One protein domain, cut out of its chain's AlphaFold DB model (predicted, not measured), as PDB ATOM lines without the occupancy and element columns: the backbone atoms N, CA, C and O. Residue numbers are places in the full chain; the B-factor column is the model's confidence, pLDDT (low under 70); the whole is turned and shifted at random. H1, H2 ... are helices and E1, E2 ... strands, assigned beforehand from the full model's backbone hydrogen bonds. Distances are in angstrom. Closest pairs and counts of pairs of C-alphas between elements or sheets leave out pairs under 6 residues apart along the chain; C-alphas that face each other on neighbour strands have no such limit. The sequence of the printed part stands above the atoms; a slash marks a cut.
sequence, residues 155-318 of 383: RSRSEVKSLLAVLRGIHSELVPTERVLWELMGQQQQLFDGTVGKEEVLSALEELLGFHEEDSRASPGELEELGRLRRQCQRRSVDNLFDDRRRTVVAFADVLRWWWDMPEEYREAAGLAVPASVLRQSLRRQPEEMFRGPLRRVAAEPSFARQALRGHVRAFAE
ATOM      1  N   ARG A 155      12.425 -36.547 -19.269       66.56
ATOM      2  CA  ARG A 155      12.308 -35.129 -18.883       66.56
ATOM      3  C   ARG A 155      12.875 -34.894 -17.479       66.56
ATOM      4  O   ARG A 155      13.850 -34.154 -17.356       66.56
ATOM      5  N   SER A 156      12.386 -35.625 -16.473       67.75
ATOM      6  CA  SER A 156      12.894 -35.571 -15.087       67.75
ATOM      7  C   SER A 156      14.412 -35.797 -15.000       67.75
ATOM      8  O   SER A 156      15.138 -35.014 -14.385       67.75
ATOM      9  N   ARG A 157      14.946 -36.804 -15.708       72.94
ATOM     10  CA  ARG A 157      16.397 -37.068 -15.772       72.94
ATOM     11  C   ARG A 157      17.216 -35.906 -16.340       72.94
ATOM     12  O   ARG A 157      18.407 -35.817 -16.043       72.94
ATOM     13  N   SER A 158      16.631 -35.062 -17.184       71.81
ATOM     14  CA  SER A 158      17.289 -33.887 -17.761       71.81
ATOM     15  C   SER A 158      17.151 -32.652 -16.868       71.81
ATOM     16  O   SER A 158      18.107 -31.889 -16.729       71.81
ATOM     17  N   GLU A 159      16.011 -32.495 -16.193       73.69
ATOM     18  CA  GLU A 159      15.787 -31.468 -15.167       73.69
ATOM     19  C   GLU A 159      16.786 -31.645 -14.013       73.69
ATOM     20  O   GLU A 159      17.535 -30.720 -13.714       73.69
ATOM     21  N   VAL A 160      16.924 -32.864 -13.473       80.25
ATOM     22  CA  VAL A 160      17.930 -33.205 -12.446       80.25
ATOM     23  C   VAL A 160      19.355 -32.879 -12.917       80.25
ATOM     24  O   VAL A 160      20.129 -32.285 -12.171       80.25
ATOM     25  N   LYS A 161      19.723 -33.222 -14.160       79.88
ATOM     26  CA  LYS A 161      21.056 -32.907 -14.718       79.88
ATOM     27  C   LYS A 161      21.293 -31.405 -14.870       79.88
ATOM     28  O   LYS A 161      22.414 -30.947 -14.664       79.88
ATOM     29  N   SER A 162      20.256 -30.658 -15.236       77.94
ATOM     30  CA  SER A 162      20.315 -29.205 -15.395       77.94
ATOM     31  C   SER A 162      20.436 -28.517 -14.034       77.94
ATOM     32  O   SER A 162      21.290 -27.652 -13.867       77.94
ATOM     33  N   LEU A 163      19.676 -28.977 -13.033       83.44
ATOM     34  CA  LEU A 163      19.789 -28.525 -11.648       83.44
ATOM     35  C   LEU A 163      21.181 -28.811 -11.081       83.44
ATOM     36  O   LEU A 163      21.809 -27.898 -10.564       83.44
ATOM     37  N   LEU A 164      21.722 -30.020 -11.258       84.12
ATOM     38  CA  LEU A 164      23.093 -30.329 -10.836       84.12
ATOM     39  C   LEU A 164      24.139 -29.423 -11.505       84.12
ATOM     40  O   LEU A 164      25.096 -29.022 -10.850       84.12
ATOM     41  N   ALA A 165      23.962 -29.049 -12.776       80.19
ATOM     42  CA  ALA A 165      24.854 -28.092 -13.433       80.19
ATOM     43  C   ALA A 165      24.773 -26.685 -12.806       80.19
ATOM     44  O   ALA A 165      25.811 -26.060 -12.595       80.19
ATOM     45  N   VAL A 166      23.571 -26.212 -12.454       81.06
ATOM     46  CA  VAL A 166      23.357 -24.919 -11.777       81.06
ATOM     47  C   VAL A 166      23.895 -24.940 -10.343       81.06
ATOM     48  O   VAL A 166      24.622 -24.030  -9.956       81.06
ATOM     49  N   LEU A 167      23.631 -26.003  -9.576       88.19
ATOM     50  CA  LEU A 167      24.156 -26.191  -8.220       88.19
ATOM     51  C   LEU A 167      25.695 -26.242  -8.207       88.19
ATOM     52  O   LEU A 167      26.322 -25.640  -7.342       88.19
ATOM     53  N   ARG A 168      26.328 -26.900  -9.188       84.75
ATOM     54  CA  ARG A 168      27.793 -26.861  -9.363       84.75
ATOM     55  C   ARG A 168      28.301 -25.466  -9.731       84.75
ATOM     56  O   ARG A 168      29.383 -25.098  -9.288       84.75
ATOM     57  N   GLY A 169      27.520 -24.695 -10.493       78.25
ATOM     58  CA  GLY A 169      27.771 -23.276 -10.747       78.25
ATOM     59  C   GLY A 169      27.802 -22.475  -9.447       78.25
ATOM     60  O   GLY A 169      28.836 -21.893  -9.128       78.25
ATOM     61  N   ILE A 170      26.729 -22.529  -8.649       85.94
ATOM     62  CA  ILE A 170      26.654 -21.887  -7.321       85.94
ATOM     63  C   ILE A 170      27.859 -22.293  -6.464       85.94
ATOM     64  O   ILE A 170      28.606 -21.440  -5.997       85.94
ATOM     65  N   HIS A 171      28.121 -23.596  -6.341       87.56
ATOM     66  CA  HIS A 171      29.255 -24.128  -5.584       87.56
ATOM     67  C   HIS A 171      30.620 -23.572  -6.028       87.56
ATOM     68  O   HIS A 171      31.512 -23.434  -5.196       87.56
ATOM     69  N   SER A 172      30.803 -23.257  -7.315       80.94
ATOM     70  CA  SER A 172      32.054 -22.678  -7.826       80.94
ATOM     71  C   SER A 172      32.224 -21.182  -7.539       80.94
ATOM     72  O   SER A 172      33.360 -20.722  -7.479       80.94
ATOM     73  N   GLU A 173      31.128 -20.451  -7.316       79.00
ATOM     74  CA  GLU A 173      31.136 -19.023  -6.961       79.00
ATOM     75  C   GLU A 173      31.340 -18.797  -5.456       79.00
ATOM     76  O   GLU A 173      32.011 -17.849  -5.060       79.00
ATOM     77  N   LEU A 174      30.777 -19.674  -4.618       85.31
ATOM     78  CA  LEU A 174      30.826 -19.540  -3.160       85.31
ATOM     79  C   LEU A 174      32.202 -19.895  -2.576       85.31
ATOM     80  O   LEU A 174      32.820 -20.892  -2.972       85.31
ATOM     81  N   VAL A 175      32.642 -19.162  -1.550       85.94
ATOM     82  CA  VAL A 175      33.814 -19.526  -0.727       85.94
ATOM     83  C   VAL A 175      33.449 -20.632   0.288       85.94
ATOM     84  O   VAL A 175      32.266 -20.868   0.537       85.94
ATOM     85  N   PRO A 176      34.413 -21.340   0.916       88.62
ATOM     86  CA  PRO A 176      34.116 -22.490   1.784       88.62
ATOM     87  C   PRO A 176      33.127 -22.206   2.927       88.62
ATOM     88  O   PRO A 176      32.271 -23.036   3.216       88.62
ATOM     89  N   THR A 177      33.196 -21.023   3.539       90.00
ATOM     90  CA  THR A 177      32.283 -20.600   4.613       90.00
ATOM     91  C   THR A 177      30.850 -20.426   4.108       90.00
ATOM     92  O   THR A 177      29.902 -20.912   4.721       90.00
ATOM     93  N   GLU A 178      30.691 -19.815   2.935       92.50
ATOM     94  CA  GLU A 178      29.395 -19.618   2.276       92.50
ATOM     95  C   GLU A 178      28.798 -20.942   1.793       92.50
ATOM     96  O   GLU A 178      27.585 -21.113   1.846       92.50
ATOM     97  N   ARG A 179      29.627 -21.910   1.379       93.25
ATOM     98  CA  ARG A 179      29.178 -23.271   1.027       93.25
ATOM     99  C   ARG A 179      28.605 -24.026   2.218       93.25
ATOM    100  O   ARG A 179      27.682 -24.807   2.022       93.25
ATOM    101  N   VAL A 180      29.129 -23.810   3.429       93.12
ATOM    102  CA  VAL A 180      28.553 -24.395   4.650       93.12
ATOM    103  C   VAL A 180      27.205 -23.757   4.959       93.12
ATOM    104  O   VAL A 180      26.233 -24.484   5.133       93.12
ATOM    105  N   LEU A 181      27.110 -22.423   4.936       93.56
ATOM    106  CA  LEU A 181      25.824 -21.732   5.094       93.56
ATOM    107  C   LEU A 181      24.813 -22.200   4.035       93.56
ATOM    108  O   LEU A 181      23.676 -22.514   4.366       93.56
ATOM    109  N   TRP A 182      25.238 -22.321   2.777       94.81
ATOM    110  CA  TRP A 182      24.408 -22.813   1.680       94.81
ATOM    111  C   TRP A 182      23.960 -24.264   1.870       94.81
ATOM    112  O   TRP A 182      22.813 -24.589   1.566       94.81
ATOM    113  N   GLU A 183      24.833 -25.135   2.390       94.44
ATOM    114  CA  GLU A 183      24.464 -26.515   2.692       94.44
ATOM    115  C   GLU A 183      23.401 -26.582   3.784       94.44
ATOM    116  O   GLU A 183      22.363 -27.200   3.554       94.44
ATOM    117  N   LEU A 184      23.648 -25.940   4.932       93.75
ATOM    118  CA  LEU A 184      22.749 -25.948   6.088       93.75
ATOM    119  C   LEU A 184      21.366 -25.424   5.683       93.75
ATOM    120  O   LEU A 184      20.368 -26.133   5.802       93.75
ATOM    121  N   MET A 185      21.319 -24.235   5.076       93.81
ATOM    122  CA  MET A 185      20.087 -23.634   4.552       93.81
ATOM    123  C   MET A 185      19.375 -24.570   3.561       93.81
ATOM    124  O   MET A 185      18.171 -24.792   3.666       93.81
ATOM    125  N   GLY A 186      20.111 -25.174   2.622       91.56
ATOM    126  CA  GLY A 186      19.554 -26.067   1.604       91.56
ATOM    127  C   GLY A 186      19.135 -27.462   2.095       91.56
ATOM    128  O   GLY A 186      18.417 -28.144   1.360       91.56
ATOM    129  N   GLN A 187      19.519 -27.898   3.304       90.75
ATOM    130  CA  GLN A 187      18.885 -29.061   3.949       90.75
ATOM    131  C   GLN A 187      17.511 -28.698   4.512       90.75
ATOM    132  O   GLN A 187      16.560 -29.459   4.327       90.75
ATOM    133  N   GLN A 188      17.413 -27.540   5.177       91.00
ATOM    134  CA  GLN A 188      16.189 -27.099   5.851       91.00
ATOM    135  C   GLN A 188      15.101 -26.651   4.855       91.00
ATOM    136  O   GLN A 188      13.916 -26.777   5.154       91.00
ATOM    137  N   GLN A 189      15.490 -26.210   3.649       90.06
ATOM    138  CA  GLN A 189      14.580 -25.813   2.566       90.06
ATOM    139  C   GLN A 189      13.521 -26.876   2.220       90.06
ATOM    140  O   GLN A 189      13.790 -27.903   1.575       90.06
ATOM    141  N   GLN A 190      12.259 -26.569   2.525       85.94
ATOM    142  CA  GLN A 190      11.121 -27.402   2.139       85.94
ATOM    143  C   GLN A 190      10.955 -27.466   0.618       85.94
ATOM    144  O   GLN A 190      10.736 -28.551   0.082       85.94
ATOM    145  N   LEU A 191      11.109 -26.339  -0.082       87.62
ATOM    146  CA  LEU A 191      10.876 -26.226  -1.529       87.62
ATOM    147  C   LEU A 191      12.134 -26.448  -2.388       87.62
ATOM    148  O   LEU A 191      12.017 -26.731  -3.578       87.62
ATOM    149  N   PHE A 192      13.323 -26.367  -1.778       92.56
ATOM    150  CA  PHE A 192      14.637 -26.498  -2.429       92.56
ATOM    151  C   PHE A 192      14.774 -25.652  -3.710       92.56
ATOM    152  O   PHE A 192      15.163 -26.141  -4.768       92.56
ATOM    153  N   ASP A 193      14.397 -24.376  -3.611       89.69
ATOM    154  CA  ASP A 193      14.386 -23.409  -4.711       89.69
ATOM    155  C   ASP A 193      15.311 -22.202  -4.459       89.69
ATOM    156  O   ASP A 193      15.219 -21.178  -5.129       89.69
ATOM    157  N   GLY A 194      16.245 -22.312  -3.511       88.69
ATOM    158  CA  GLY A 194      17.206 -21.246  -3.213       88.69
ATOM    159  C   GLY A 194      16.635 -20.061  -2.422       88.69
ATOM    160  O   GLY A 194      17.414 -19.181  -2.044       88.69
ATOM    161  N   THR A 195      15.333 -20.047  -2.118       92.44
ATOM    162  CA  THR A 195      14.745 -19.159  -1.104       92.44
ATOM    163  C   THR A 195      14.747 -19.828   0.273       92.44
ATOM    164  O   THR A 195      14.826 -21.051   0.362       92.44
ATOM    165  N   VAL A 196      14.711 -19.049   1.355       93.69
ATOM    166  CA  VAL A 196      14.584 -19.562   2.731       93.69
ATOM    167  C   VAL A 196      13.553 -18.782   3.536       93.69
ATOM    168  O   VAL A 196      13.510 -17.550   3.490       93.69
ATOM    169  N   GLY A 197      12.743 -19.503   4.304       93.81
ATOM    170  CA  GLY A 197      11.883 -18.951   5.346       93.81
ATOM    171  C   GLY A 197      12.635 -18.715   6.659       93.81
ATOM    172  O   GLY A 197      13.676 -19.315   6.924       93.81
ATOM    173  N   LYS A 198      12.080 -17.857   7.521       93.56
ATOM    174  CA  LYS A 198      12.687 -17.474   8.808       93.56
ATOM    175  C   LYS A 198      13.070 -18.669   9.691       93.56
ATOM    176  O   LYS A 198      14.180 -18.717  10.214       93.56
ATOM    177  N   GLU A 199      12.174 -19.644   9.827       93.31
ATOM    178  CA  GLU A 199      12.406 -20.827  10.667       93.31
ATOM    179  C   GLU A 199      13.442 -21.789  10.056       93.31
ATOM    180  O   GLU A 199      14.177 -22.443  10.789       93.31
ATOM    181  N   GLU A 200      13.567 -21.830   8.722       94.75
ATOM    182  CA  GLU A 200      14.615 -22.597   8.030       94.75
ATOM    183  C   GLU A 200      15.996 -21.972   8.293       94.75
ATOM    184  O   GLU A 200      16.953 -22.693   8.580       94.75
ATOM    185  N   VAL A 201      16.080 -20.631   8.295       94.31
ATOM    186  CA  VAL A 201      17.283 -19.888   8.709       94.31
ATOM    187  C   VAL A 201      17.625 -20.174  10.172       94.31
ATOM    188  O   VAL A 201      18.769 -20.504  10.467       94.31
ATOM    189  N   LEU A 202      16.657 -20.096  11.091       94.06
ATOM    190  CA  LEU A 202      16.901 -20.377  12.510       94.06
ATOM    191  C   LEU A 202      17.356 -21.825  12.745       94.06
ATOM    192  O   LEU A 202      18.336 -22.032  13.455       94.06
ATOM    193  N   SER A 203      16.726 -22.811  12.100       94.81
ATOM    194  CA  SER A 203      17.121 -24.222  12.204       94.81
ATOM    195  C   SER A 203      18.547 -24.466  11.693       94.81
ATOM    196  O   SER A 203      19.320 -25.170  12.337       94.81
ATOM    197  N   ALA A 204      18.932 -23.846  10.573       94.25
ATOM    198  CA  ALA A 204      20.287 -23.936  10.026       94.25
ATOM    199  C   ALA A 204      21.355 -23.280  10.931       94.25
ATOM    200  O   ALA A 204      22.514 -23.696  10.922       94.25
ATOM    201  N   LEU A 205      20.983 -22.271  11.726       93.56
ATOM    202  CA  LEU A 205      21.875 -21.632  12.702       93.56
ATOM    203  C   LEU A 205      21.941 -22.385  14.038       93.56
ATOM    204  O   LEU A 205      23.006 -22.420  14.652       93.56
ATOM    205  N   GLU A 206      20.857 -23.037  14.462       91.75
ATOM    206  CA  GLU A 206      20.876 -23.960  15.605       91.75
ATOM    207  C   GLU A 206      21.686 -25.234  15.275       91.75
ATOM    208  O   GLU A 206      22.447 -25.702  16.120       91.75
ATOM    209  N   GLU A 207      21.653 -25.719  14.027       92.06
ATOM    210  CA  GLU A 207      22.569 -26.760  13.524       92.06
ATOM    211  C   GLU A 207      24.035 -26.280  13.517       92.06
ATOM    212  O   GLU A 207      24.925 -27.003  13.968       92.06
ATOM    213  N   LEU A 208      24.298 -25.032  13.099       90.88
ATOM    214  CA  LEU A 208      25.643 -24.441  13.156       90.88
ATOM    215  C   LEU A 208      26.184 -24.333  14.594       90.88
ATOM    216  O   LEU A 208      27.379 -24.549  14.805       90.88
ATOM    217  N   LEU A 209      25.328 -24.032  15.579       88.88
ATOM    218  CA  LEU A 209      25.711 -23.986  16.995       88.88
ATOM    219  C   LEU A 209      26.125 -25.350  17.551       88.88
ATOM    220  O   LEU A 209      27.060 -25.392  18.348       88.88
ATOM    221  N   GLY A 210      25.500 -26.446  17.109       85.50
ATOM    222  CA  GLY A 210      25.852 -27.797  17.559       85.50
ATOM    223  C   GLY A 210      27.344 -28.104  17.381       85.50
ATOM    224  O   GLY A 210      28.002 -28.554  18.316       85.50
ATOM    225  N   PHE A 211      27.921 -27.728  16.235       84.19
ATOM    226  CA  PHE A 211      29.355 -27.904  15.967       84.19
ATOM    227  C   PHE A 211      30.277 -27.068  16.881       84.19
ATOM    228  O   PHE A 211      31.450 -27.403  17.025       84.19
ATOM    229  N   HIS A 212      29.787 -25.986  17.504       79.25
ATOM    230  CA  HIS A 212      30.542 -25.228  18.521       79.25
ATOM    231  C   HIS A 212      30.435 -25.842  19.918       79.25
ATOM    232  O   HIS A 212      31.331 -25.643  20.738       79.25
ATOM    233  N   GLU A 213      29.342 -26.547  20.209       73.81
ATOM    234  CA  GLU A 213      29.136 -27.229  21.489       73.81
ATOM    235  C   GLU A 213      29.927 -28.553  21.542       73.81
ATOM    236  O   GLU A 213      30.465 -28.890  22.596       73.81
ATOM    237  N   GLU A 214      30.116 -29.240  20.405       66.00
ATOM    238  CA  GLU A 214      30.959 -30.448  20.288       66.00
ATOM    239  C   GLU A 214      32.474 -30.192  20.459       66.00
ATOM    240  O   GLU A 214      33.169 -31.013  21.058       66.00
ATOM    241  N   ASP A 215      33.007 -29.069  19.955       60.53
ATOM    242  CA  ASP A 215      34.453 -28.758  19.969       60.53
ATOM    243  C   ASP A 215      34.934 -28.094  21.298       60.53
ATOM    244  O   ASP A 215      36.126 -27.806  21.462       60.53
ATOM    245  N   SER A 216      34.042 -27.827  22.267       64.12
ATOM    246  CA  SER A 216      34.340 -26.983  23.443       64.12
ATOM    247  C   SER A 216      34.733 -27.738  24.724       64.12
ATOM    248  O   SER A 216      34.225 -28.810  25.040       64.12
ATOM    249  N   ARG A 217      35.636 -27.133  25.516       66.81
ATOM    250  CA  ARG A 217      36.148 -27.665  26.801       66.81
ATOM    251  C   ARG A 217      35.629 -26.930  28.050       66.81
ATOM    252  O   ARG A 217      36.158 -27.161  29.137       66.81
ATOM    253  N   ALA A 218      34.674 -26.012  27.901       70.19
ATOM    254  CA  ALA A 218      34.095 -25.273  29.031       70.19
ATOM    255  C   ALA A 218      33.217 -26.179  29.920       70.19
ATOM    256  O   ALA A 218      32.884 -27.303  29.536       70.19
ATOM    257  N   SER A 219      32.845 -25.720  31.119       76.81
ATOM    258  CA  SER A 219      31.974 -26.518  31.989       76.81
ATOM    259  C   SER A 219      30.528 -26.561  31.453       76.81
ATOM    260  O   SER A 219      30.092 -25.622  30.784       76.81
ATOM    261  N   PRO A 220      29.739 -27.615  31.755       75.75
ATOM    262  CA  PRO A 220      28.400 -27.775  31.178       75.75
ATOM    263  C   PRO A 220      27.440 -26.600  31.422       75.75
ATOM    264  O   PRO A 220      26.637 -26.285  30.550       75.75
ATOM    265  N   GLY A 221      27.538 -25.923  32.574       76.06
ATOM    266  CA  GLY A 221      26.699 -24.758  32.882       76.06
ATOM    267  C   GLY A 221      27.083 -23.504  32.089       76.06
ATOM    268  O   GLY A 221      26.207 -22.785  31.614       76.06
ATOM    269  N   GLU A 222      28.383 -23.274  31.882       78.44
ATOM    270  CA  GLU A 222      28.883 -22.173  31.044       78.44
ATOM    271  C   GLU A 222      28.495 -22.383  29.573       78.44
ATOM    272  O   GLU A 222      28.146 -21.426  28.882       78.44
ATOM    273  N   LEU A 223      28.504 -23.639  29.104       80.00
ATOM    274  CA  LEU A 223      28.024 -24.010  27.770       80.00
ATOM    275  C   LEU A 223      26.521 -23.754  27.610       80.00
ATOM    276  O   LEU A 223      26.120 -23.150  26.618       80.00
ATOM    277  N   GLU A 224      25.692 -24.149  28.583       83.38
ATOM    278  CA  GLU A 224      24.242 -23.927  28.517       83.38
ATOM    279  C   GLU A 224      23.888 -22.428  28.492       83.38
ATOM    280  O   GLU A 224      23.061 -21.997  27.678       83.38
ATOM    281  N   GLU A 225      24.542 -21.609  29.326       85.81
ATOM    282  CA  GLU A 225      24.337 -20.157  29.335       85.81
ATOM    283  C   GLU A 225      24.836 -19.497  28.040       85.81
ATOM    284  O   GLU A 225      24.094 -18.728  27.418       85.81
ATOM    285  N   LEU A 226      26.037 -19.844  27.564       85.62
ATOM    286  CA  LEU A 226      26.583 -19.319  26.308       85.62
ATOM    287  C   LEU A 226      25.716 -19.713  25.101       85.62
ATOM    288  O   LEU A 226      25.389 -18.860  24.274       85.62
ATOM    289  N   GLY A 227      25.286 -20.974  25.017       86.69
ATOM    290  CA  GLY A 227      24.385 -21.465  23.973       86.69
ATOM    291  C   GLY A 227      23.007 -20.799  24.029       86.69
ATOM    292  O   GLY A 227      22.391 -20.533  22.995       86.69
ATOM    293  N   ARG A 228      22.500 -20.464  25.225       89.44
ATOM    294  CA  ARG A 228      21.265 -19.676  25.398       89.44
ATOM    295  C   ARG A 228      21.429 -18.232  24.910       89.44
ATOM    296  O   ARG A 228      20.566 -17.745  24.179       89.44
ATOM    297  N   LEU A 229      22.520 -17.561  25.284       89.62
ATOM    298  CA  LEU A 229      22.821 -16.189  24.855       89.62
ATOM    299  C   LEU A 229      23.010 -16.110  23.334       89.62
ATOM    300  O   LEU A 229      22.420 -15.244  22.686       89.62
ATOM    301  N   ARG A 230      23.736 -17.070  22.746       92.44
ATOM    302  CA  ARG A 230      23.907 -17.208  21.292       92.44
ATOM    303  C   ARG A 230      22.570 -17.350  20.570       92.44
ATOM    304  O   ARG A 230      22.271 -16.514  19.721       92.44
ATOM    305  N   ARG A 231      21.713 -18.301  20.967       92.50
ATOM    306  CA  ARG A 231      20.355 -18.456  20.401       92.50
ATOM    307  C   ARG A 231      19.521 -17.170  20.501       92.50
ATOM    308  O   ARG A 231      18.791 -16.840  19.569       92.50
ATOM    309  N   GLN A 232      19.645 -16.402  21.589       91.50
ATOM    310  CA  GLN A 232      18.952 -15.114  21.728       91.50
ATOM    311  C   GLN A 232      19.497 -14.029  20.778       91.50
ATOM    312  O   GLN A 232      18.712 -13.258  20.221       91.50
ATOM    313  N   CYS A 233      20.814 -13.964  20.566       91.12
ATOM    314  CA  CYS A 233      21.434 -13.047  19.604       91.12
ATOM    315  C   CYS A 233      21.114 -13.426  18.153       91.12
ATOM    316  O   CYS A 233      20.731 -12.555  17.370       91.12
ATOM    317  N   GLN A 234      21.201 -14.711  17.803       92.06
ATOM    318  CA  GLN A 234      20.863 -15.216  16.471       92.06
ATOM    319  C   GLN A 234      19.411 -14.907  16.104       92.06
ATOM    320  O   GLN A 234      19.168 -14.359  15.032       92.06
ATOM    321  N   ARG A 235      18.456 -15.155  17.014       92.50
ATOM    322  CA  ARG A 235      17.037 -14.840  16.784       92.50
ATOM    323  C   ARG A 235      16.828 -13.359  16.468       92.50
ATOM    324  O   ARG A 235      16.280 -13.067  15.417       92.50
ATOM    325  N   ARG A 236      17.403 -12.443  17.260       90.38
ATOM    326  CA  ARG A 236      17.380 -10.990  16.976       90.38
ATOM    327  C   ARG A 236      18.051 -10.617  15.647       90.38
ATOM    328  O   ARG A 236      17.572  -9.746  14.935       90.38
ATOM    329  N   SER A 237      19.161 -11.269  15.306       90.06
ATOM    330  CA  SER A 237      19.870 -11.021  14.044       90.06
ATOM    331  C   SER A 237      19.025 -11.430  12.837       90.06
ATOM    332  O   SER A 237      19.028 -10.741  11.820       90.06
ATOM    333  N   VAL A 238      18.299 -12.545  12.953       91.88
ATOM    334  CA  VAL A 238      17.391 -13.061  11.922       91.88
ATOM    335  C   VAL A 238      16.065 -12.298  11.912       91.88
ATOM    336  O   VAL A 238      15.522 -12.081  10.837       91.88
ATOM    337  N   ASP A 239      15.567 -11.801  13.049       90.38
ATOM    338  CA  ASP A 239      14.440 -10.858  13.084       90.38
ATOM    339  C   ASP A 239      14.737  -9.663  12.158       90.38
ATOM    340  O   ASP A 239      13.965  -9.396  11.239       90.38
ATOM    341  N   ASN A 240      15.927  -9.060  12.285       87.75
ATOM    342  CA  ASN A 240      16.383  -7.946  11.442       87.75
ATOM    343  C   ASN A 240      16.501  -8.289   9.934       87.75
ATOM    344  O   ASN A 240      16.445  -7.388   9.100       87.75
ATOM    345  N   LEU A 241      16.669  -9.566   9.558       89.25
ATOM    346  CA  LEU A 241      16.700 -10.017   8.151       89.25
ATOM    347  C   LEU A 241      15.294 -10.058   7.517       89.25
ATOM    348  O   LEU A 241      15.155  -9.899   6.304       89.25
ATOM    349  N   PHE A 242      14.257 -10.245   8.337       90.75
ATOM    350  CA  PHE A 242      12.853 -10.367   7.925       90.75
ATOM    351  C   PHE A 242      11.978  -9.176   8.391       90.75
ATOM    352  O   PHE A 242      10.760  -9.205   8.226       90.75
ATOM    353  N   ASP A 243      12.585  -8.120   8.943       82.19
ATOM    354  CA  ASP A 243      11.912  -6.974   9.594       82.19
ATOM    355  C   ASP A 243      11.063  -6.117   8.623       82.19
ATOM    356  O   ASP A 243      10.113  -5.423   8.999       82.19
ATOM    357  N   ASP A 244      11.374  -6.207   7.327       74.81
ATOM    358  CA  ASP A 244      10.574  -5.655   6.238       74.81
ATOM    359  C   ASP A 244       9.259  -6.446   6.100       74.81
ATOM    360  O   ASP A 244       9.214  -7.505   5.472       74.81
ATOM    361  N   ARG A 245       8.190  -5.913   6.718       55.09
ATOM    362  CA  ARG A 245       6.898  -6.542   7.100       55.09
ATOM    363  C   ARG A 245       6.117  -7.351   6.046       55.09
ATOM    364  O   ARG A 245       5.017  -7.817   6.342       55.09
ATOM    365  N   ARG A 246       6.615  -7.488   4.818       66.12
ATOM    366  CA  ARG A 246       6.045  -8.325   3.746       66.12
ATOM    367  C   ARG A 246       6.913  -9.540   3.382       66.12
ATOM    368  O   ARG A 246       6.449 -10.382   2.617       66.12
ATOM    369  N   ARG A 247       8.141  -9.659   3.902       78.75
ATOM    370  CA  ARG A 247       9.055 -10.773   3.599       78.75
ATOM    371  C   ARG A 247       8.770 -11.976   4.497       78.75
ATOM    372  O   ARG A 247       9.119 -11.986   5.670       78.75
ATOM    373  N   THR A 248       8.164 -13.011   3.928       84.88
ATOM    374  CA  THR A 248       8.049 -14.342   4.554       84.88
ATOM    375  C   THR A 248       9.223 -15.257   4.199       84.88
ATOM    376  O   THR A 248       9.565 -16.149   4.974       84.88
ATOM    377  N   VAL A 249       9.854 -15.009   3.047       90.56
ATOM    378  CA  VAL A 249      11.053 -15.685   2.539       90.56
ATOM    379  C   VAL A 249      12.065 -14.657   2.028       90.56
ATOM    380  O   VAL A 249      11.683 -13.560   1.610       90.56
ATOM    381  N   VAL A 250      13.347 -15.018   2.034       91.06
ATOM    382  CA  VAL A 250      14.446 -14.245   1.427       91.06
ATOM    383  C   VAL A 250      15.259 -15.124   0.476       91.06
ATOM    384  O   VAL A 250      15.266 -16.349   0.603       91.06
ATOM    385  N   ALA A 251      15.948 -14.521  -0.493       90.12
ATOM    386  CA  ALA A 251      16.879 -15.250  -1.352       90.12
ATOM    387  C   ALA A 251      18.151 -15.626  -0.575       90.12
ATOM    388  O   ALA A 251      18.600 -14.869   0.286       90.12
ATOM    389  N   PHE A 252      18.808 -16.737  -0.924       91.69
ATOM    390  CA  PHE A 252      20.100 -17.086  -0.315       91.69
ATOM    391  C   PHE A 252      21.173 -15.985  -0.492       91.69
ATOM    392  O   PHE A 252      22.012 -15.789   0.385       91.69
ATOM    393  N   ALA A 253      21.105 -15.196  -1.571       89.19
ATOM    394  CA  ALA A 253      21.963 -14.025  -1.760       89.19
ATOM    395  C   ALA A 253      21.725 -12.918  -0.704       89.19
ATOM    396  O   ALA A 253      22.680 -12.284  -0.260       89.19
ATOM    397  N   ASP A 254      20.484 -12.708  -0.243       90.69
ATOM    398  CA  ASP A 254      20.207 -11.783   0.867       90.69
ATOM    399  C   ASP A 254      20.764 -12.309   2.196       90.69
ATOM    400  O   ASP A 254      21.289 -11.519   2.980       90.69
ATOM    401  N   VAL A 255      20.726 -13.630   2.426       92.44
ATOM    402  CA  VAL A 255      21.351 -14.265   3.603       92.44
ATOM    403  C   VAL A 255      22.866 -14.057   3.592       92.44
ATOM    404  O   VAL A 255      23.432 -13.684   4.616       92.44
ATOM    405  N   LEU A 256      23.538 -14.248   2.449       91.25
ATOM    406  CA  LEU A 256      24.981 -13.997   2.362       91.25
ATOM    407  C   LEU A 256      25.329 -12.526   2.573       91.25
ATOM    408  O   LEU A 256      26.257 -12.241   3.322       91.25
ATOM    409  N   ARG A 257      24.566 -11.601   1.982       89.00
ATOM    410  CA  ARG A 257      24.742 -10.161   2.208       89.00
ATOM    411  C   ARG A 257      24.620  -9.822   3.696       89.00
ATOM    412  O   ARG A 257      25.557  -9.285   4.272       89.00
ATOM    413  N   TRP A 258      23.529 -10.238   4.336       91.62
ATOM    414  CA  TRP A 258      23.299 -10.075   5.776       91.62
ATOM    415  C   TRP A 258      24.422 -10.667   6.638       91.62
ATOM    416  O   TRP A 258      24.876 -10.005   7.566       91.62
ATOM    417  N   TRP A 259      24.913 -11.870   6.323       91.69
ATOM    418  CA  TRP A 259      26.005 -12.502   7.070       91.69
ATOM    419  C   TRP A 259      27.349 -11.790   6.853       91.69
ATOM    420  O   TRP A 259      28.091 -11.582   7.810       91.69
ATOM    421  N   TRP A 260      27.665 -11.367   5.626       88.19
ATOM    422  CA  TRP A 260      28.897 -10.629   5.340       88.19
ATOM    423  C   TRP A 260      28.904  -9.188   5.866       88.19
ATOM    424  O   TRP A 260      29.981  -8.618   6.037       88.19
ATOM    425  N   ASP A 261      27.734  -8.570   6.022       88.06
ATOM    426  CA  ASP A 261      27.589  -7.200   6.526       88.06
ATOM    427  C   ASP A 261      27.639  -7.168   8.075       88.06
ATOM    428  O   ASP A 261      27.691  -6.095   8.677       88.06
ATOM    429  N   MET A 262      27.693  -8.336   8.741       89.25
ATOM    430  CA  MET A 262      28.010  -8.442  10.169       89.25
ATOM    431  C   MET A 262      29.523  -8.345  10.450       89.25
ATOM    432  O   MET A 262      30.308  -9.079   9.829       89.25
ATOM    433  N   PRO A 263      29.934  -7.579  11.484       89.44
ATOM    434  CA  PRO A 263      31.283  -7.636  12.045       89.44
ATOM    435  C   PRO A 263      31.712  -9.066  12.398       89.44
ATOM    436  O   PRO A 263      30.889  -9.914  12.758       89.44
ATOM    437  N   GLU A 264      33.006  -9.344  12.288       87.06
ATOM    438  CA  GLU A 264      33.555 -10.685  12.512       87.06
ATOM    439  C   GLU A 264      33.464 -11.089  13.986       87.06
ATOM    440  O   GLU A 264      32.994 -12.180  14.300       87.06
ATOM    441  N   GLU A 265      33.750 -10.155  14.888       88.50
ATOM    442  CA  GLU A 265      33.634 -10.313  16.337       88.50
ATOM    443  C   GLU A 265      32.180 -10.598  16.750       88.50
ATOM    444  O   GLU A 265      31.917 -11.389  17.657       88.50
ATOM    445  N   TYR A 266      31.212  -9.993  16.048       90.25
ATOM    446  CA  TYR A 266      29.792 -10.280  16.258       90.25
ATOM    447  C   TYR A 266      29.434 -11.696  15.793       90.25
ATOM    448  O   TYR A 266      28.724 -12.416  16.501       90.25
ATOM    449  N   ARG A 267      29.950 -12.123  14.632       90.81
ATOM    450  CA  ARG A 267      29.749 -13.485  14.119       90.81
ATOM    451  C   ARG A 267      30.371 -14.536  15.043       90.81
ATOM    452  O   ARG A 267      29.730 -15.553  15.296       90.81
ATOM    453  N   GLU A 268      31.551 -14.301  15.604       87.38
ATOM    454  CA  GLU A 268      32.164 -15.195  16.599       87.38
ATOM    455  C   GLU A 268      31.353 -15.262  17.904       87.38
ATOM    456  O   GLU A 268      31.002 -16.354  18.373       87.38
ATOM    457  N   ALA A 269      30.983 -14.105  18.465       86.25
ATOM    458  CA  ALA A 269      30.203 -14.026  19.699       86.25
ATOM    459  C   ALA A 269      28.845 -14.739  19.567       86.25
ATOM    460  O   ALA A 269      28.489 -15.563  20.414       86.25
ATOM    461  N   ALA A 270      28.122 -14.496  18.467       88.69
ATOM    462  CA  ALA A 270      26.824 -15.102  18.171       88.69
ATOM    463  C   ALA A 270      26.893 -16.574  17.703       88.69
ATOM    464  O   ALA A 270      25.847 -17.178  17.457       88.69
ATOM    465  N   GLY A 271      28.086 -17.172  17.573       88.12
ATOM    466  CA  GLY A 271      28.250 -18.551  17.089       88.12
ATOM    467  C   GLY A 271      27.909 -18.738  15.602       88.12
ATOM    468  O   GLY A 271      27.508 -19.821  15.192       88.12
ATOM    469  N   LEU A 272      28.038 -17.672  14.808       89.31
ATOM    470  CA  LEU A 272      27.831 -17.617  13.353       89.31
ATOM    471  C   LEU A 272      29.136 -17.783  12.547       89.31
ATOM    472  O   LEU A 272      29.104 -17.826  11.314       89.31
ATOM    473  N   ALA A 273      30.284 -17.841  13.225       88.00
ATOM    474  CA  ALA A 273      31.537 -18.317  12.648       88.00
ATOM    475  C   ALA A 273      31.436 -19.825  12.354       88.00
ATOM    476  O   ALA A 273      30.789 -20.560  13.100       88.00
ATOM    477  N   VAL A 274      32.073 -20.310  11.286       88.31
ATOM    478  CA  VAL A 274      31.998 -21.730  10.898       88.31
ATOM    479  C   VAL A 274      33.231 -22.488  11.408       88.31
ATOM    480  O   VAL A 274      34.346 -22.110  11.042       88.31
ATOM    481  N   PRO A 275      33.075 -23.566  12.203       88.31
ATOM    482  CA  PRO A 275      34.210 -24.311  12.740       88.31
ATOM    483  C   PRO A 275      35.135 -24.903  11.667       88.31
ATOM    484  O   PRO A 275      34.706 -25.375  10.608       88.31
ATOM    485  N   ALA A 276      36.437 -24.938  11.964       86.44
ATOM    486  CA  ALA A 276      37.459 -25.438  11.042       86.44
ATOM    487  C   ALA A 276      37.306 -26.939  10.720       86.44
ATOM    488  O   ALA A 276      37.799 -27.411   9.694       86.44
ATOM    489  N   SER A 277      36.645 -27.709  11.586       85.19
ATOM    490  CA  SER A 277      36.118 -29.060  11.332       85.19
ATOM    491  C   SER A 277      35.178 -29.070  10.116       85.19
ATOM    492  O   SER A 277      35.498 -29.692   9.098       85.19
ATOM    493  N   VAL A 278      34.094 -28.294  10.170       87.75
ATOM    494  CA  VAL A 278      33.061 -28.204   9.123       87.75
ATOM    495  C   VAL A 278      33.610 -27.617   7.811       87.75
ATOM    496  O   VAL A 278      33.355 -28.159   6.733       87.75
ATOM    497  N   LEU A 279      34.458 -26.580   7.873       86.81
ATOM    498  CA  LEU A 279      35.111 -26.003   6.683       86.81
ATOM    499  C   LEU A 279      35.954 -27.037   5.910       86.81
ATOM    500  O   LEU A 279      35.884 -27.107   4.680       86.81
ATOM    501  N   ARG A 280      36.718 -27.888   6.615       86.00
ATOM    502  CA  ARG A 280      37.529 -28.957   5.995       86.00
ATOM    503  C   ARG A 280      36.681 -30.038   5.320       86.00
ATOM    504  O   ARG A 280      37.145 -30.643   4.353       86.00
ATOM    505  N   GLN A 281      35.463 -30.276   5.804       84.19
ATOM    506  CA  GLN A 281      34.499 -31.180   5.176       84.19
ATOM    507  C   GLN A 281      33.872 -30.550   3.923       84.19
ATOM    508  O   GLN A 281      33.818 -31.201   2.878       84.19
ATOM    509  N   SER A 282      33.474 -29.276   3.995       85.25
ATOM    510  CA  SER A 282      32.892 -28.531   2.867       85.25
ATOM    511  C   SER A 282      33.823 -28.475   1.649       85.25
ATOM    512  O   SER A 282      33.388 -28.729   0.530       85.25
ATOM    513  N   LEU A 283      35.131 -28.277   1.864       80.75
ATOM    514  CA  LEU A 283      36.152 -28.270   0.803       80.75
ATOM    515  C   LEU A 283      36.210 -29.544  -0.063       80.75
ATOM    516  O   LEU A 283      36.794 -29.508  -1.146       80.75
ATOM    517  N   ARG A 284      35.673 -30.674   0.414       84.81
ATOM    518  CA  ARG A 284      35.757 -31.977  -0.271       84.81
ATOM    519  C   ARG A 284      34.457 -32.401  -0.947       84.81
ATOM    520  O   ARG A 284      34.514 -33.175  -1.899       84.81
ATOM    521  N   ARG A 285      33.313 -31.931  -0.450       88.50
ATOM    522  CA  ARG A 285      31.993 -32.390  -0.895       88.50
ATOM    523  C   ARG A 285      31.566 -31.681  -2.174       88.50
ATOM    524  O   ARG A 285      31.985 -30.563  -2.460       88.50
ATOM    525  N   GLN A 286      30.743 -32.360  -2.964       90.44
ATOM    526  CA  GLN A 286      30.097 -31.793  -4.152       90.44
ATOM    527  C   GLN A 286      28.591 -31.617  -3.903       90.44
ATOM    528  O   GLN A 286      28.052 -32.283  -3.014       90.44
ATOM    529  N   PRO A 287      27.870 -30.790  -4.684       91.94
ATOM    530  CA  PRO A 287      26.431 -30.576  -4.495       91.94
ATOM    531  C   PRO A 287      25.577 -31.855  -4.494       91.94
ATOM    532  O   PRO A 287      24.550 -31.901  -3.822       91.94
ATOM    533  N   GLU A 288      26.014 -32.914  -5.183       92.50
ATOM    534  CA  GLU A 288      25.417 -34.257  -5.147       92.50
ATOM    535  C   GLU A 288      25.443 -34.914  -3.755       92.50
ATOM    536  O   GLU A 288      24.559 -35.703  -3.415       92.50
ATOM    537  N   GLU A 289      26.478 -34.618  -2.968       92.50
ATOM    538  CA  GLU A 289      26.710 -35.145  -1.621       92.50
ATOM    539  C   GLU A 289      26.185 -34.208  -0.537       92.50
ATOM    540  O   GLU A 289      25.792 -34.679   0.529       92.50
ATOM    541  N   MET A 290      26.187 -32.899  -0.803       92.06
ATOM    542  CA  MET A 290      25.547 -31.874   0.024       92.06
ATOM    543  C   MET A 290      24.032 -32.105   0.000       92.06
ATOM    544  O   MET A 290      23.444 -32.559   0.976       92.06
ATOM    545  N   PHE A 291      23.387 -31.938  -1.154       93.88
ATOM    546  CA  PHE A 291      21.925 -31.938  -1.271       93.88
ATOM    547  C   PHE A 291      21.345 -33.316  -1.603       93.88
ATOM    548  O   PHE A 291      20.324 -33.437  -2.281       93.88
ATOM    549  N   ARG A 292      21.975 -34.392  -1.114       91.31
ATOM    550  CA  ARG A 292      21.584 -35.779  -1.422       91.31
ATOM    551  C   ARG A 292      20.142 -36.107  -1.008       91.31
ATOM    552  O   ARG A 292      19.508 -36.956  -1.635       91.31
ATOM    553  N   GLY A 293      19.627 -35.451   0.035       89.75
ATOM    554  CA  GLY A 293      18.219 -35.503   0.439       89.75
ATOM    555  C   GLY A 293      17.305 -34.809  -0.582       89.75
ATOM    556  O   GLY A 293      16.538 -35.498  -1.259       89.75
ATOM    557  N   PRO A 294      17.403 -33.477  -0.756       91.25
ATOM    558  CA  PRO A 294      16.622 -32.733  -1.746       91.25
ATOM    559  C   PRO A 294      16.686 -33.294  -3.176       91.25
ATOM    560  O   PRO A 294      15.648 -33.471  -3.809       91.25
ATOM    561  N   LEU A 295      17.863 -33.694  -3.666       90.50
ATOM    562  CA  LEU A 295      18.037 -34.252  -5.014       90.50
ATOM    563  C   LEU A 295      17.282 -35.573  -5.238       90.50
ATOM    564  O   LEU A 295      16.890 -35.865  -6.368       90.50
ATOM    565  N   ARG A 296      17.018 -36.362  -4.185       89.56
ATOM    566  CA  ARG A 296      16.125 -37.534  -4.274       89.56
ATOM    567  C   ARG A 296      14.661 -37.128  -4.462       89.56
ATOM    568  O   ARG A 296      13.954 -37.824  -5.181       89.56
ATOM    569  N   ARG A 297      14.223 -36.008  -3.867       87.94
ATOM    570  CA  ARG A 297      12.871 -35.444  -4.060       87.94
ATOM    571  C   ARG A 297      12.702 -34.939  -5.497       87.94
ATOM    572  O   ARG A 297      11.799 -35.384  -6.195       87.94
ATOM    573  N   VAL A 298      13.661 -34.143  -5.983       87.38
ATOM    574  CA  VAL A 298      13.763 -33.684  -7.388       87.38
ATOM    575  C   VAL A 298      13.715 -34.864  -8.373       87.38
ATOM    576  O   VAL A 298      12.998 -34.814  -9.368       87.38
ATOM    577  N   ALA A 299      14.446 -35.951  -8.109       85.31
ATOM    578  CA  ALA A 299      14.459 -37.123  -8.988       85.31
ATOM    579  C   ALA A 299      13.162 -37.958  -8.961       85.31
ATOM    580  O   ALA A 299      12.954 -38.770  -9.863       85.31
ATOM    581  N   ALA A 300      12.310 -37.785  -7.945       86.38
ATOM    582  CA  ALA A 300      11.027 -38.473  -7.824       86.38
ATOM    583  C   ALA A 300       9.855 -37.661  -8.402       86.38
ATOM    584  O   ALA A 300       8.917 -38.252  -8.934       86.38
ATOM    585  N   GLU A 301       9.900 -36.325  -8.322       86.12
ATOM    586  CA  GLU A 301       8.754 -35.465  -8.630       86.12
ATOM    587  C   GLU A 301       9.074 -34.362  -9.671       86.12
ATOM    588  O   GLU A 301       9.766 -33.388  -9.362       86.12
ATOM    589  N   PRO A 302       8.529 -34.445 -10.906       78.12
ATOM    590  CA  PRO A 302       8.797 -33.462 -11.964       78.12
ATOM    591  C   PRO A 302       8.224 -32.055 -11.722       78.12
ATOM    592  O   PRO A 302       8.606 -31.115 -12.412       78.12
ATOM    593  N   SER A 303       7.266 -31.863 -10.810       79.62
ATOM    594  CA  SER A 303       6.810 -30.524 -10.389       79.62
ATOM    595  C   SER A 303       7.875 -29.858  -9.518       79.62
ATOM    596  O   SER A 303       8.436 -28.839  -9.928       79.62
ATOM    597  N   PHE A 304       8.241 -30.503  -8.407       85.69
ATOM    598  CA  PHE A 304       9.351 -30.106  -7.538       85.69
ATOM    599  C   PHE A 304      10.656 -29.842  -8.314       85.69
ATOM    600  O   PHE A 304      11.301 -28.816  -8.115       85.69
ATOM    601  N   ALA A 305      11.015 -30.708  -9.271       82.06
ATOM    602  CA  ALA A 305      12.230 -30.547 -10.073       82.06
ATOM    603  C   ALA A 305      12.282 -29.237 -10.881       82.06
ATOM    604  O   ALA A 305      13.347 -28.629 -11.006       82.06
ATOM    605  N   ARG A 306      11.140 -28.784 -11.413       80.44
ATOM    606  CA  ARG A 306      11.038 -27.530 -12.176       80.44
ATOM    607  C   ARG A 306      11.068 -26.302 -11.279       80.44
ATOM    608  O   ARG A 306      11.700 -25.318 -11.656       80.44
ATOM    609  N   GLN A 307      10.429 -26.365 -10.109       86.19
ATOM    610  CA  GLN A 307      10.503 -25.296  -9.111       86.19
ATOM    611  C   GLN A 307      11.945 -25.115  -8.621       86.19
ATOM    612  O   GLN A 307      12.496 -24.024  -8.761       86.19
ATOM    613  N   ALA A 308      12.584 -26.200  -8.177       89.44
ATOM    614  CA  ALA A 308      13.971 -26.196  -7.724       89.44
ATOM    615  C   ALA A 308      14.933 -25.627  -8.783       89.44
ATOM    616  O   ALA A 308      15.788 -24.796  -8.484       89.44
ATOM    617  N   LEU A 309      14.771 -26.027 -10.049       84.12
ATOM    618  CA  LEU A 309      15.608 -25.552 -11.151       84.12
ATOM    619  C   LEU A 309      15.393 -24.063 -11.475       84.12
ATOM    620  O   LEU A 309      16.374 -23.351 -11.674       84.12
ATOM    621  N   ARG A 310      14.149 -23.566 -11.485       82.62
ATOM    622  CA  ARG A 310      13.868 -22.125 -11.653       82.62
ATOM    623  C   ARG A 310      14.473 -21.303 -10.515       82.62
ATOM    624  O   ARG A 310      15.192 -20.338 -10.765       82.62
ATOM    625  N   GLY A 311      14.227 -21.726  -9.279       86.88
ATOM    626  CA  GLY A 311      14.707 -21.045  -8.084       86.88
ATOM    627  C   GLY A 311      16.231 -21.010  -7.975       86.88
ATOM    628  O   GLY A 311      16.814 -19.938  -7.832       86.88
ATOM    629  N   HIS A 312      16.915 -22.143  -8.166       87.19
ATOM    630  CA  HIS A 312      18.379 -22.165  -8.133       87.19
ATOM    631  C   HIS A 312      19.036 -21.427  -9.310       87.19
ATOM    632  O   HIS A 312      20.127 -20.886  -9.132       87.19
ATOM    633  N   VAL A 313      18.398 -21.331 -10.485       82.44
ATOM    634  CA  VAL A 313      18.868 -20.426 -11.556       82.44
ATOM    635  C   VAL A 313      18.815 -18.974 -11.093       82.44
ATOM    636  O   VAL A 313      19.800 -18.249 -11.246       82.44
ATOM    637  N   ARG A 314      17.684 -18.558 -10.514       82.94
ATOM    638  CA  ARG A 314      17.502 -17.205  -9.991       82.94
ATOM    639  C   ARG A 314      18.528 -16.905  -8.894       82.94
ATOM    640  O   ARG A 314      19.253 -15.922  -9.013       82.94
ATOM    641  N   ALA A 315      18.673 -17.792  -7.910       85.62
ATOM    642  CA  ALA A 315      19.650 -17.654  -6.832       85.62
ATOM    643  C   ALA A 315      21.098 -17.573  -7.357       85.62
ATOM    644  O   ALA A 315      21.890 -16.780  -6.859       85.62
ATOM    645  N   PHE A 316      21.452 -18.339  -8.397       81.75
ATOM    646  CA  PHE A 316      22.765 -18.232  -9.041       81.75
ATOM    647  C   PHE A 316      22.986 -16.860  -9.696       81.75
ATOM    648  O   PHE A 316      24.054 -16.268  -9.540       81.75
ATOM    649  N   ALA A 317      21.979 -16.320 -10.387       75.38
ATOM    650  CA  ALA A 317      22.059 -14.982 -10.965       75.38
ATOM    651  C   ALA A 317      22.136 -13.888  -9.878       75.38
ATOM    652  O   ALA A 317      22.938 -12.963 -10.001       75.38
ATOM    653  N   GLU A 318      21.364 -14.015  -8.795       80.69
ATOM    654  CA  GLU A 318      21.382 -13.099  -7.644       80.69
ATOM    655  C   GLU A 318      22.745 -13.111  -6.926       80.69
ATOM    656  O   GLU A 318      23.255 -12.047  -6.575       80.69
TER     657      GLU A 318
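What this domain is: This is residues 155 to 318 of the 383 residues of the protein "Hypothetical protein" of Symbiodinium pilosum (UniProt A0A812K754). A body of helices has H1 and H10 side by side at one end, with H9 beside H1, and the helical hairpin of H3 and H4 at the other; H2 lies in the middle. Residues 252 to 290 curve round H2, with H5, H7 and H8 near it and H6 farther out, and a tiny antiparallel sheet, E1 - E2, lies near H10. The 164 printed residues, mostly helix by class, hold ten named helices and two named strands in the order H1 H2 E1 H3 H4 E2 H5 H6 H7 H8 H9 H10. The whole is compact, with a radius of gyration of the C-alphas of 16.5 A and spans of 55 by 38 by 25 A.

Where its parts are: H1, residues 155 to 173, begins at C-alpha 155 (12.308, -35.129, -18.883) and is 27.5 A long. H2 is residues 176 to 188, 19.0 A; E1 is residues 195 to 197. H3, residues 198 to 214, is 25.2 A long. H4, residues 220 to 242, is 32.9 A long and begins at C-alpha 220 (28.400, -27.775, 31.178). E2 is residues 249 to 251, H5 252 to 260, H6 264 to 269, H7 276 to 282, H8 287 to 290 and H9 292 to 300. H10, residues 302 to 318, is 24.3 A long and ends at C-alpha 318 (21.382, -13.099, -7.644).

How they stand to each other: H1 touches H10 at a shallow tilt of 23 degrees, the same way; the closest C-alphas, of Leu 163 and Leu 309, are 5.2 A apart. With residues 156 to 160 alone H1 touches H9, closest C-alphas Val 160 and Ala 299, 6.3 A. With residues 164 to 171 alone it touches H8, Leu 167 to Pro 287, 6.2 A between C-alphas. H2 touches H3 at a steep tilt of 59 degrees, opposite ways, closest C-alphas Leu 184 and Ala 204, 5.1 A. With residues 176 to 180 alone H2 touches H7, closest C-alphas Pro 176 and Leu 279, 6.1 A. H3 and H4 form a hairpin at a shallow tilt of 26 degrees, closest C-alphas Leu 202 and Arg 235, 7.0 A. E1 and E2 are antiparallel, with N 196 and O 250 2.9 A apart, within hydrogen-bond range. H5 and H10 only just touch, only at their ends, with 3 pairs of C-alphas within 8 A, the closest Ala 253 and Glu 318, 6.0 A. H6 is close to but not clearly touching H4, closest C-alphas Arg 230 and Ala 269, 7.2 A. Every O i to N i+4 pair is within hydrogen-bond range in H1, H2, H4, H5, H6 and H7, against 11 of 13 in H3, 3 of 5 in H9 and 12 of 13 in H10; H8 is too short for such a pair.

The domain as a whole: The two C-alphas farthest apart, of Arg 155 and Ser 219, are 55.2 A apart. The printed part has no cut and no long link. Its mean pLDDT is 86.0, with residues 155 to 156, 214 to 217 and 245 to 246 under 70.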